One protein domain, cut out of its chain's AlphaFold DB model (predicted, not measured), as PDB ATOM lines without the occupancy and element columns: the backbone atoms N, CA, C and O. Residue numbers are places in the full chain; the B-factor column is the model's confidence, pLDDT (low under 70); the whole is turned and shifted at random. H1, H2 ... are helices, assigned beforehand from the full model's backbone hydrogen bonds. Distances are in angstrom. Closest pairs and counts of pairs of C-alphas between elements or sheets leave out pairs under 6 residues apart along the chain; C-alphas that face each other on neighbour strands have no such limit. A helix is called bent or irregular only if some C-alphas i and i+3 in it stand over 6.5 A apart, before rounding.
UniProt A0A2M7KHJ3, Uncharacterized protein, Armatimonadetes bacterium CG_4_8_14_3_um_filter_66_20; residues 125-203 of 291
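What this domain is: This is residues 125 to 203 of the 291 residues of an uncharacterized protein of Armatimonadetes bacterium CG_4_8_14_3_um_filter_66_20 (UniProt A0A2M7KHJ3). H3 and H4, a helical hairpin, make the core; H2 packs across both, and H1 and H5 lie toward opposite ends. The printed part has 79 residues, with five named helices, H1 to H5 in order, and no named strand: all helix. It is compact, radius of gyration of the C-alphas 11.6 A, spanning 35 by 23 by 17 A.

Where its parts are: H1, residues 125 to 133, begins at C-alpha 125 (139.266, 103.168, 149.615). H2 is residues 136 to 144; H3, residues 150 to 162, is 18.4 A long. H4, residues 169 to 186, 25.1 A, is irregular: C-alphas 182 and 185 are 8.2 A apart. H5, residues 189 to 197, ends at C-alpha 197 (123.845, 119.074, 154.458).

How they stand to each other: H3 touches H4 at a steep tilt of 41 degrees, opposite ways; their closest C-alphas, Leu 160 and His 169, are 5.9 A apart. H1 and H5 are apart. Every O i to N i+4 pair is within hydrogen-bond range in H1, H2, H3 and H5, and 12 of 14 in H4.

The domain as a whole: The printed part has no cut and no long link. Residues 201 to 203 are under pLDDT 70.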
ATOM      1  N   VAL A 125     140.453 102.307 149.785       91.19
ATOM      2  CA  VAL A 125     139.266 103.168 149.615       91.19
ATOM      3  C   VAL A 125     139.293 103.923 148.284       91.19
ATOM      4  O   VAL A 125     138.273 104.015 147.607       91.19
ATOM      5  N   ASP A 126     140.463 104.389 147.843       88.75
ATOM      6  CA  ASP A 126     140.592 105.122 146.580       88.75
ATOM      7  C   ASP A 126     140.281 104.252 145.362       88.75
ATOM      8  O   ASP A 126     139.787 104.760 144.359       88.75
ATOM      9  N   LYS A 127     140.512 102.936 145.441       91.88
ATOM     10  CA  LYS A 127     140.118 102.006 144.376       91.88
ATOM     11  C   LYS A 127     138.597 101.929 144.258       91.88
ATOM     12  O   LYS A 127     138.074 101.925 143.148       91.88
ATOM     13  N   GLU A 128     137.893 101.872 145.386       91.50
ATOM     14  CA  GLU A 128     136.427 101.839 145.411       91.50
ATOM     15  C   GLU A 128     135.833 103.147 144.889       91.50
ATOM     16  O   GLU A 128     134.916 103.128 144.064       91.50
ATOM     17  N   VAL A 129     136.404 104.280 145.313       88.81
ATOM     18  CA  VAL A 129     136.013 105.597 144.809       88.81
ATOM     19  C   VAL A 129     136.238 105.651 143.308       88.81
ATOM     20  O   VAL A 129     135.302 105.971 142.582       88.81
ATOM     21  N   TRP A 130     137.424 105.268 142.831       87.12
ATOM     22  CA  TRP A 130     137.772 105.279 141.413       87.12
ATOM     23  C   TRP A 130     136.798 104.466 140.562       87.12
ATOM     24  O   TRP A 130     136.305 104.973 139.563       87.12
ATOM     25  N   VAL A 131     136.436 103.249 140.983       87.31
ATOM     26  CA  VAL A 131     135.416 102.440 140.286       87.31
ATOM     27  C   VAL A 131     134.093 103.192 140.178       87.31
ATOM     28  O   VAL A 131     133.432 103.124 139.145       87.31
ATOM     29  N   SER A 132     133.715 103.928 141.225       82.56
ATOM     30  CA  SER A 132     132.508 104.736 141.170       82.56
ATOM     31  C   SER A 132     132.676 105.930 140.235       82.56
ATOM     32  O   SER A 132     131.771 106.151 139.453       82.56
ATOM     33  N   ILE A 133     133.803 106.652 140.226       83.00
ATOM     34  CA  ILE A 133     133.940 107.969 139.570       83.00
ATOM     35  C   ILE A 133     134.708 107.998 138.236       83.00
ATOM     36  O   ILE A 133     134.854 109.074 137.659       83.00
ATOM     37  N   ASN A 134     135.214 106.863 137.749       79.81
ATOM     38  CA  ASN A 134     136.039 106.780 136.538       79.81
ATOM     39  C   ASN A 134     135.208 106.871 135.245       79.81
ATOM     40  O   ASN A 134     135.130 105.927 134.462       79.81
ATOM     41  N   ASP A 135     134.557 108.011 135.035       81.38
ATOM     42  CA  ASP A 135     133.955 108.376 133.759       81.38
ATOM     43  C   ASP A 135     134.344 109.808 133.370       81.38
ATOM     44  O   ASP A 135     134.624 110.665 134.216       81.38
ATOM     45  N   ALA A 136     134.378 110.070 132.063       76.69
ATOM     46  CA  ALA A 136     134.851 111.341 131.522       76.69
ATOM     47  C   ALA A 136     133.991 112.544 131.954       76.69
ATOM     48  O   ALA A 136     134.512 113.654 132.098       76.69
ATOM     49  N   GLU A 137     132.684 112.355 132.168       81.94
ATOM     50  CA  GLU A 137     131.802 113.439 132.596       81.94
ATOM     51  C   GLU A 137     132.053 113.813 134.056       81.94
ATOM     52  O   GLU A 137     132.154 115.004 134.370       81.94
ATOM     53  N   PHE A 138     132.210 112.820 134.931       86.44
ATOM     54  CA  PHE A 138     132.536 113.036 136.332       86.44
ATOM     55  C   PHE A 138     133.908 113.674 136.501       86.44
ATOM     56  O   PHE A 138     134.043 114.643 137.245       86.44
ATOM     57  N   ALA A 139     134.914 113.208 135.763       78.81
ATOM     58  CA  ALA A 139     136.218 113.855 135.748       78.81
ATOM     59  C   ALA A 139     136.108 115.335 135.363       78.81
ATOM     60  O   ALA A 139     136.562 116.215 136.093       78.81
ATOM     61  N   ARG A 140     135.429 115.641 134.248       77.12
ATOM     62  CA  ARG A 140     135.194 117.028 133.823       77.12
ATOM     63  C   ARG A 140     134.496 117.844 134.912       77.12
ATOM     64  O   ARG A 140     134.845 119.011 135.107       77.12
ATOM     65  N   PHE A 141     133.532 117.254 135.614       85.06
ATOM     66  CA  PHE A 141     132.849 117.899 136.729       85.06
ATOM     67  C   PHE A 141     133.810 118.211 137.881       85.06
ATOM     68  O   PHE A 141     133.902 119.375 138.267       85.06
ATOM     69  N   VAL A 142     134.587 117.227 138.350       82.12
ATOM     70  CA  VAL A 142     135.595 117.407 139.413       82.12
ATOM     71  C   VAL A 142     136.564 118.550 139.095       82.12
ATOM     72  O   VAL A 142     136.990 119.279 139.985       82.12
ATOM     73  N   HIS A 143     136.898 118.739 137.821       72.62
ATOM     74  CA  HIS A 143     137.855 119.759 137.394       72.62
ATOM     75  C   HIS A 143     137.269 121.148 137.161       72.62
ATOM     76  O   HIS A 143     137.975 122.140 137.327       72.62
ATOM     77  N   SER A 144     136.026 121.234 136.696       71.12
ATOM     78  CA  SER A 144     135.426 122.510 136.290       71.12
ATOM     79  C   SER A 144     134.428 123.063 137.298       71.12
ATOM     80  O   SER A 144     133.997 124.202 137.140       71.12
ATOM     81  N   GLY A 145     133.992 122.241 138.258       78.50
ATOM     82  CA  GLY A 145     132.816 122.522 139.076       78.50
ATOM     83  C   GLY A 145     131.538 122.656 138.249       78.50
ATOM     84  O   GLY A 145     130.517 123.114 138.743       78.50
ATOM     85  N   PHE A 146     131.557 122.297 136.963       82.56
ATOM     86  CA  PHE A 146     130.436 122.519 136.067       82.56
ATOM     87  C   PHE A 146     129.960 121.217 135.439       82.56
ATOM     88  O   PHE A 146     130.700 120.480 134.789       82.56
ATOM     89  N   THR A 147     128.662 120.984 135.561       85.69
ATOM     90  CA  THR A 147     127.954 119.959 134.809       85.69
ATOM     91  C   THR A 147     126.536 120.432 134.505       85.69
ATOM     92  O   THR A 147     125.988 121.324 135.161       85.69
ATOM     93  N   ARG A 148     125.951 119.860 133.453       85.19
ATOM     94  CA  ARG A 148     124.511 119.959 133.177       85.19
ATOM     95  C   ARG A 148     123.773 118.685 133.583       85.19
ATOM     96  O   ARG A 148     122.550 118.699 133.582       85.19
ATOM     97  N   ASN A 149     124.503 117.615 133.887       88.94
ATOM     98  CA  ASN A 149     123.938 116.331 134.251       88.94
ATOM     99  C   ASN A 149     123.756 116.255 135.779       88.94
ATOM    100  O   ASN A 149     124.756 116.196 136.503       88.94
ATOM    101  N   PRO A 150     122.510 116.223 136.284       88.19
ATOM    102  CA  PRO A 150     122.247 116.121 137.719       88.19
ATOM    103  C   PRO A 150     122.726 114.788 138.313       88.19
ATOM    104  O   PRO A 150     123.076 114.730 139.489       88.19
ATOM    105  N   GLN A 151     122.824 113.718 137.511       91.00
ATOM    106  CA  GLN A 151     123.345 112.433 137.987       91.00
ATOM    107  C   GLN A 151     124.818 112.533 138.389       91.00
ATOM    108  O   GLN A 151     125.230 111.894 139.353       91.00
ATOM    109  N   THR A 152     125.611 113.365 137.704       92.25
ATOM    110  CA  THR A 152     127.010 113.613 138.077       92.25
ATOM    111  C   THR A 152     127.110 114.273 139.454       92.25
ATOM    112  O   THR A 152     127.959 113.886 140.254       92.25
ATOM    113  N   VAL A 153     126.215 115.220 139.757       92.69
ATOM    114  CA  VAL A 153     126.157 115.896 141.064       92.69
ATOM    115  C   VAL A 153     125.732 114.917 142.157       92.69
ATOM    116  O   VAL A 153     126.425 114.786 143.164       92.69
ATOM    117  N   ALA A 154     124.658 114.155 141.932       92.25
ATOM    118  CA  ALA A 154     124.184 113.139 142.875       92.25
ATOM    119  C   ALA A 154     125.267 112.090 143.182       92.25
ATOM    120  O   ALA A 154     125.494 111.718 144.334       92.25
ATOM    121  N   LYS A 155     125.996 111.660 142.150       93.62
ATOM    122  CA  LYS A 155     127.128 110.742 142.268       93.62
ATOM    123  C   LYS A 155     128.274 111.334 143.095       93.62
ATOM    124  O   LYS A 155     128.875 110.620 143.892       93.62
ATOM    125  N   ALA A 156     128.556 112.629 142.949       93.50
ATOM    126  CA  ALA A 156     129.589 113.321 143.718       93.50
ATOM    127  C   ALA A 156     129.200 113.474 145.196       93.50
ATOM    128  O   ALA A 156     130.019 113.207 146.076       93.50
ATOM    129  N   ILE A 157     127.940 113.824 145.469       93.19
ATOM    130  CA  ILE A 157     127.358 113.870 146.819       93.19
ATOM    131  C   ILE A 157     127.488 112.499 147.495       93.19
ATOM    132  O   ILE A 157     128.035 112.401 148.594       93.19
ATOM    133  N   ALA A 158     127.066 111.430 146.811       92.81
ATOM    134  CA  ALA A 158     127.161 110.067 147.329       92.81
ATOM    135  C   ALA A 158     128.616 109.641 147.597       92.81
ATOM    136  O   ALA A 158     128.899 109.012 148.618       92.81
ATOM    137  N   ALA A 159     129.551 110.008 146.712       91.44
ATOM    138  CA  ALA A 159     130.968 109.709 146.891       91.44
ATOM    139  C   ALA A 159     131.558 110.406 148.129       91.44
ATOM    140  O   ALA A 159     132.272 109.761 148.895       91.44
ATOM    141  N   LEU A 160     131.224 111.680 148.374       88.88
ATOM    142  CA  LEU A 160     131.672 112.399 149.576       88.88
ATOM    143  C   LEU A 160     131.120 111.804 150.867       88.88
ATOM    144  O   LEU A 160     131.855 111.664 151.839       88.88
ATOM    145  N   GLN A 161     129.839 111.437 150.879       87.94
ATOM    146  CA  GLN A 161     129.210 110.843 152.059       87.94
ATOM    147  C   GLN A 161     129.807 109.477 152.396       87.94
ATOM    148  O   GLN A 161     130.017 109.157 153.564       87.94
ATOM    149  N   ARG A 162     130.071 108.662 151.371       90.88
ATOM    150  CA  ARG A 162     130.523 107.281 151.544       90.88
ATOM    151  C   ARG A 162     132.022 107.170 151.815       90.88
ATOM    152  O   ARG A 162     132.427 106.320 152.602       90.88
ATOM    153  N   PHE A 163     132.846 107.982 151.158       88.50
ATOM    154  CA  PHE A 163     134.299 107.804 151.130       88.50
ATOM    155  C   PHE A 163     135.042 108.984 151.764       88.50
ATOM    156  O   PHE A 163     135.870 109.643 151.133       88.50
ATOM    157  N   THR A 164     134.763 109.240 153.041       84.06
ATOM    158  CA  THR A 164     135.279 110.399 153.793       84.06
ATOM    159  C   THR A 164     136.803 110.432 153.945       84.06
ATOM    160  O   THR A 164     137.383 111.500 154.127       84.06
ATOM    161  N   THR A 165     137.469 109.279 153.846       82.62
ATOM    162  CA  THR A 165     138.928 109.135 153.976       82.62
ATOM    163  C   THR A 165     139.661 109.036 152.636       82.62
ATOM    164  O   THR A 165     140.880 108.867 152.621       82.62
ATOM    165  N   SER A 166     138.946 109.127 151.510       85.75
ATOM    166  CA  SER A 166     139.552 109.038 150.181       85.75
ATOM    167  C   SER A 166     140.424 110.253 149.863       85.75
ATOM    168  O   SER A 166     140.066 111.389 150.178       85.75
ATOM    169  N   THR A 167     141.516 110.044 149.127       83.19
ATOM    170  CA  THR A 167     142.328 111.148 148.586       83.19
ATOM    171  C   THR A 167     141.569 111.981 147.546       83.19
ATOM    172  O   THR A 167     141.874 113.157 147.362       83.19
ATOM    173  N   TYR A 168     140.519 111.428 146.924       82.62
ATOM    174  CA  TYR A 168     139.631 112.157 146.010       82.62
ATOM    175  C   TYR A 168     138.660 113.101 146.733       82.62
ATOM    176  O   TYR A 168     138.151 114.040 146.116       82.62
ATOM    177  N   HIS A 169     138.407 112.886 148.028       85.00
ATOM    178  CA  HIS A 169     137.418 113.634 148.806       85.00
ATOM    179  C   HIS A 169     137.570 115.168 148.708       85.00
ATOM    180  O   HIS A 169     136.599 115.830 148.330       85.00
ATOM    181  N   PRO A 170     138.747 115.783 148.969       75.62
ATOM    182  CA  PRO A 170     138.898 117.238 148.856       75.62
ATOM    183  C   PRO A 170     138.620 117.772 147.442       75.62
ATOM    184  O   PRO A 170     138.104 118.878 147.296       75.62
ATOM    185  N   HIS A 171     138.907 116.989 146.399       81.19
ATOM    186  CA  HIS A 171     138.690 117.396 145.009       81.19
ATOM    187  C   HIS A 171     137.212 117.354 144.618       81.19
ATOM    188  O   HIS A 171     136.708 118.296 144.010       81.19
ATOM    189  N   ILE A 172     136.498 116.297 145.014       87.81
ATOM    190  CA  ILE A 172     135.052 116.186 144.782       87.81
ATOM    191  C   ILE A 172     134.313 117.286 145.550       87.81
ATOM    192  O   ILE A 172     133.414 117.925 145.005       87.81
ATOM    193  N   ARG A 173     134.728 117.556 146.794       84.12
ATOM    194  CA  ARG A 173     134.172 118.648 147.598       84.12
ATOM    195  C   ARG A 173     134.360 119.988 146.905       84.12
ATOM    196  O   ARG A 173     133.382 120.708 146.728       84.12
ATOM    197  N   ARG A 174     135.585 120.285 146.468       77.94
ATOM    198  CA  ARG A 174     135.888 121.532 145.765       77.94
ATOM    199  C   ARG A 174     135.005 121.722 144.532       77.94
ATOM    200  O   ARG A 174     134.479 122.807 144.322       77.94
ATOM    201  N   ALA A 175     134.804 120.666 143.752       83.94
ATOM    202  CA  ALA A 175     133.965 120.718 142.563       83.94
ATOM    203  C   ALA A 175     132.497 121.032 142.874       83.94
ATOM    204  O   ALA A 175     131.862 121.779 142.138       83.94
ATOM    205  N   LEU A 176     131.956 120.487 143.966       88.75
ATOM    206  CA  LEU A 176     130.597 120.806 144.401       88.75
ATOM    207  C   LEU A 176     130.480 122.223 144.978       88.75
ATOM    208  O   LEU A 176     129.439 122.847 144.804       88.75
ATOM    209  N   GLU A 177     131.523 122.741 145.633       80.62
ATOM    210  CA  GLU A 177     131.589 124.149 146.058       80.62
ATOM    211  C   GLU A 177     131.572 125.082 144.841       80.62
ATOM    212  O   GLU A 177     130.713 125.956 144.750       80.62
ATOM    213  N   ASP A 178     132.440 124.829 143.859       78.00
ATOM    214  CA  ASP A 178     132.479 125.592 142.607       78.00
ATOM    215  C   ASP A 178     131.136 125.479 141.848       78.00
ATOM    216  O   ASP A 178     130.620 126.467 141.324       78.00
ATOM    217  N   TYR A 179     130.517 124.292 141.839       87.31
ATOM    218  CA  TYR A 179     129.182 124.075 141.275       87.31
ATOM    219  C   TYR A 179     128.107 124.894 141.978       87.31
ATOM    220  O   TYR A 179     127.305 125.552 141.306       87.31
ATOM    221  N   TYR A 180     128.098 124.874 143.313       86.06
ATOM    222  CA  TYR A 180     127.160 125.648 144.112       86.06
ATOM    223  C   TYR A 180     127.297 127.133 143.792       86.06
ATOM    224  O   TYR A 180     126.305 127.765 143.443       86.06
ATOM    225  N   ASP A 181     128.514 127.675 143.815       78.06
ATOM    226  CA  ASP A 181     128.772 129.093 143.555       78.06
ATOM    227  C   ASP A 181     128.310 129.517 142.152       78.06
ATOM    228  O   ASP A 181     127.681 130.566 141.985       78.06
ATOM    229  N   LEU A 182     128.548 128.677 141.138       74.06
ATOM    230  CA  LEU A 182     128.129 128.938 139.757       74.06
ATOM    231  C   LEU A 182     126.612 128.873 139.561       74.06
ATOM    232  O   LEU A 182     126.058 129.584 138.716       74.06
ATOM    233  N   LYS A 183     125.939 127.973 140.280       81.38
ATOM    234  CA  LYS A 183     124.520 127.663 140.077       81.38
ATOM    235  C   LYS A 183     123.613 128.254 141.140       81.38
ATOM    236  O   LYS A 183     122.410 128.158 140.947       81.38
ATOM    237  N   ASN A 184     124.138 128.880 142.194       75.81
ATOM    238  CA  ASN A 184     123.414 129.223 143.422       75.81
ATOM    239  C   ASN A 184     122.012 129.799 143.156       75.81
ATOM    240  O   ASN A 184     121.015 129.264 143.632       75.81
ATOM    241  N   SER A 185     121.894 130.823 142.306       73.00
ATOM    242  CA  SER A 185     120.613 131.480 141.986       73.00
ATOM    243  C   SER A 185     119.610 130.633 141.185       73.00
ATOM    244  O   SER A 185     118.477 131.059 140.980       73.00
ATOM    245  N   ARG A 186     120.022 129.461 140.700       81.38
ATOM    246  CA  ARG A 186     119.265 128.540 139.836       81.38
ATOM    247  C   ARG A 186     119.265 127.097 140.354       81.38
ATOM    248  O   ARG A 186     118.822 126.218 139.620       81.38
ATOM    249  N   LEU A 187     119.811 126.842 141.546       82.69
ATOM    250  CA  LEU A 187     119.790 125.514 142.154       82.69
ATOM    251  C   LEU A 187     118.366 125.149 142.554       82.69
ATOM    252  O   LEU A 187     117.647 125.970 143.130       82.69
ATOM    253  N   ASP A 188     118.006 123.901 142.287       87.31
ATOM    254  CA  ASP A 188     116.795 123.312 142.831       87.31
ATOM    255  C   ASP A 188     116.854 123.300 144.379       87.31
ATOM    256  O   ASP A 188     117.933 123.075 144.944       87.31
ATOM    257  N   PRO A 189     115.744 123.565 145.098       85.31
ATOM    258  CA  PRO A 189     115.740 123.583 146.560       85.31
ATOM    259  C   PRO A 189     116.187 122.268 147.216       85.31
ATOM    260  O   PRO A 189     116.806 122.309 148.281       85.31
ATOM    261  N   ASP A 190     115.903 121.111 146.618       87.44
ATOM    262  CA  ASP A 190     116.294 119.813 147.174       87.44
ATOM    263  C   ASP A 190     117.786 119.570 146.975       87.44
ATOM    264  O   ASP A 190     118.486 119.195 147.918       87.44
ATOM    265  N   GLU A 191     118.294 119.867 145.778       87.56
ATOM    266  CA  GLU A 191     119.725 119.820 145.475       87.56
ATOM    267  C   GLU A 191     120.518 120.770 146.388       87.56
ATOM    268  O   GLU A 191     121.527 120.380 146.979       87.56
ATOM    269  N   ARG A 192     120.017 121.995 146.590       86.44
ATOM    270  CA  ARG A 192     120.574 122.968 147.541       86.44
ATOM    271  C   ARG A 192     120.648 122.385 148.952       86.44
ATOM    272  O   ARG A 192     121.713 122.428 149.561       86.44
ATOM    273  N   ARG A 193     119.553 121.808 149.462       85.50
ATOM    274  CA  ARG A 193     119.520 121.196 150.803       85.50
ATOM    275  C   ARG A 193     120.518 120.047 150.938       85.50
ATOM    276  O   ARG A 193     121.165 119.923 151.976       85.50
ATOM    277  N   GLN A 194     120.668 119.223 149.900       87.38
ATOM    278  CA  GLN A 194     121.652 118.140 149.896       87.38
ATOM    279  C   GLN A 194     123.083 118.681 149.976       87.38
ATOM    280  O   GLN A 194     123.851 118.227 150.824       87.38
ATOM    281  N   LEU A 195     123.431 119.684 149.168       86.62
ATOM    282  CA  LEU A 195     124.743 120.335 149.217       86.62
ATOM    283  C   LEU A 195     124.995 120.983 150.590       86.62
ATOM    284  O   LEU A 195     126.029 120.742 151.215       86.62
ATOM    285  N   GLU A 196     124.015 121.706 151.126       82.88
ATOM    286  CA  GLU A 196     124.113 122.359 152.436       82.88
ATOM    287  C   GLU A 196     124.238 121.357 153.592       82.88
ATOM    288  O   GLU A 196     124.906 121.655 154.583       82.88
ATOM    289  N   SER A 197     123.664 120.155 153.474       80.25
ATOM    290  CA  SER A 197     123.845 119.074 154.458       80.25
ATOM    291  C   SER A 197     125.285 118.550 154.515       80.25
ATOM    292  O   SER A 197     125.737 118.095 155.562       80.25
ATOM    293  N   LEU A 198     126.031 118.683 153.414       78.50
ATOM    294  CA  LEU A 198     127.465 118.395 153.333       78.50
ATOM    295  C   LEU A 198     128.333 119.595 153.742       78.50
ATOM    296  O   LEU A 198     129.558 119.566 153.594       78.50
ATOM    297  N   GLY A 199     127.712 120.680 154.214       73.19
ATOM    298  CA  GLY A 199     128.389 121.939 154.500       73.19
ATOM    299  C   GLY A 199     128.918 122.632 153.243       73.19
ATOM    300  O   GLY A 199     129.917 123.339 153.332       73.19
ATOM    301  N   ILE A 200     128.321 122.388 152.073       78.00
ATOM    302  CA  ILE A 200     128.627 123.075 150.811       78.00
ATOM    303  C   ILE A 200     127.570 124.155 150.597       78.00
ATOM    304  O   ILE A 200     126.379 123.889 150.721       78.00
ATOM    305  N   GLY A 201     127.985 125.384 150.297       63.53
ATOM    306  CA  GLY A 201     127.047 126.464 149.990       63.53
ATOM    307  C   GLY A 201     126.295 127.061 151.180       63.53
ATOM    308  O   GLY A 201     125.696 128.126 151.051       63.53
ATOM    309  N   ARG A 202     126.410 126.469 152.375       52.84
ATOM    310  CA  ARG A 202     126.222 127.248 153.599       52.84
ATOM    311  C   ARG A 202     127.213 128.401 153.530       52.84
ATOM    312  O   ARG A 202     128.422 128.169 153.494       52.84
ATOM    313  N   GLY A 203     126.706 129.629 153.493       45.78
ATOM    314  CA  GLY A 203     127.466 130.879 153.604       45.78
ATOM    315  C   GLY A 203     128.169 131.043 154.957       45.78
ATOM    316  O   GLY A 203     128.325 132.150 155.461       45.78
TER     317      GLY A 203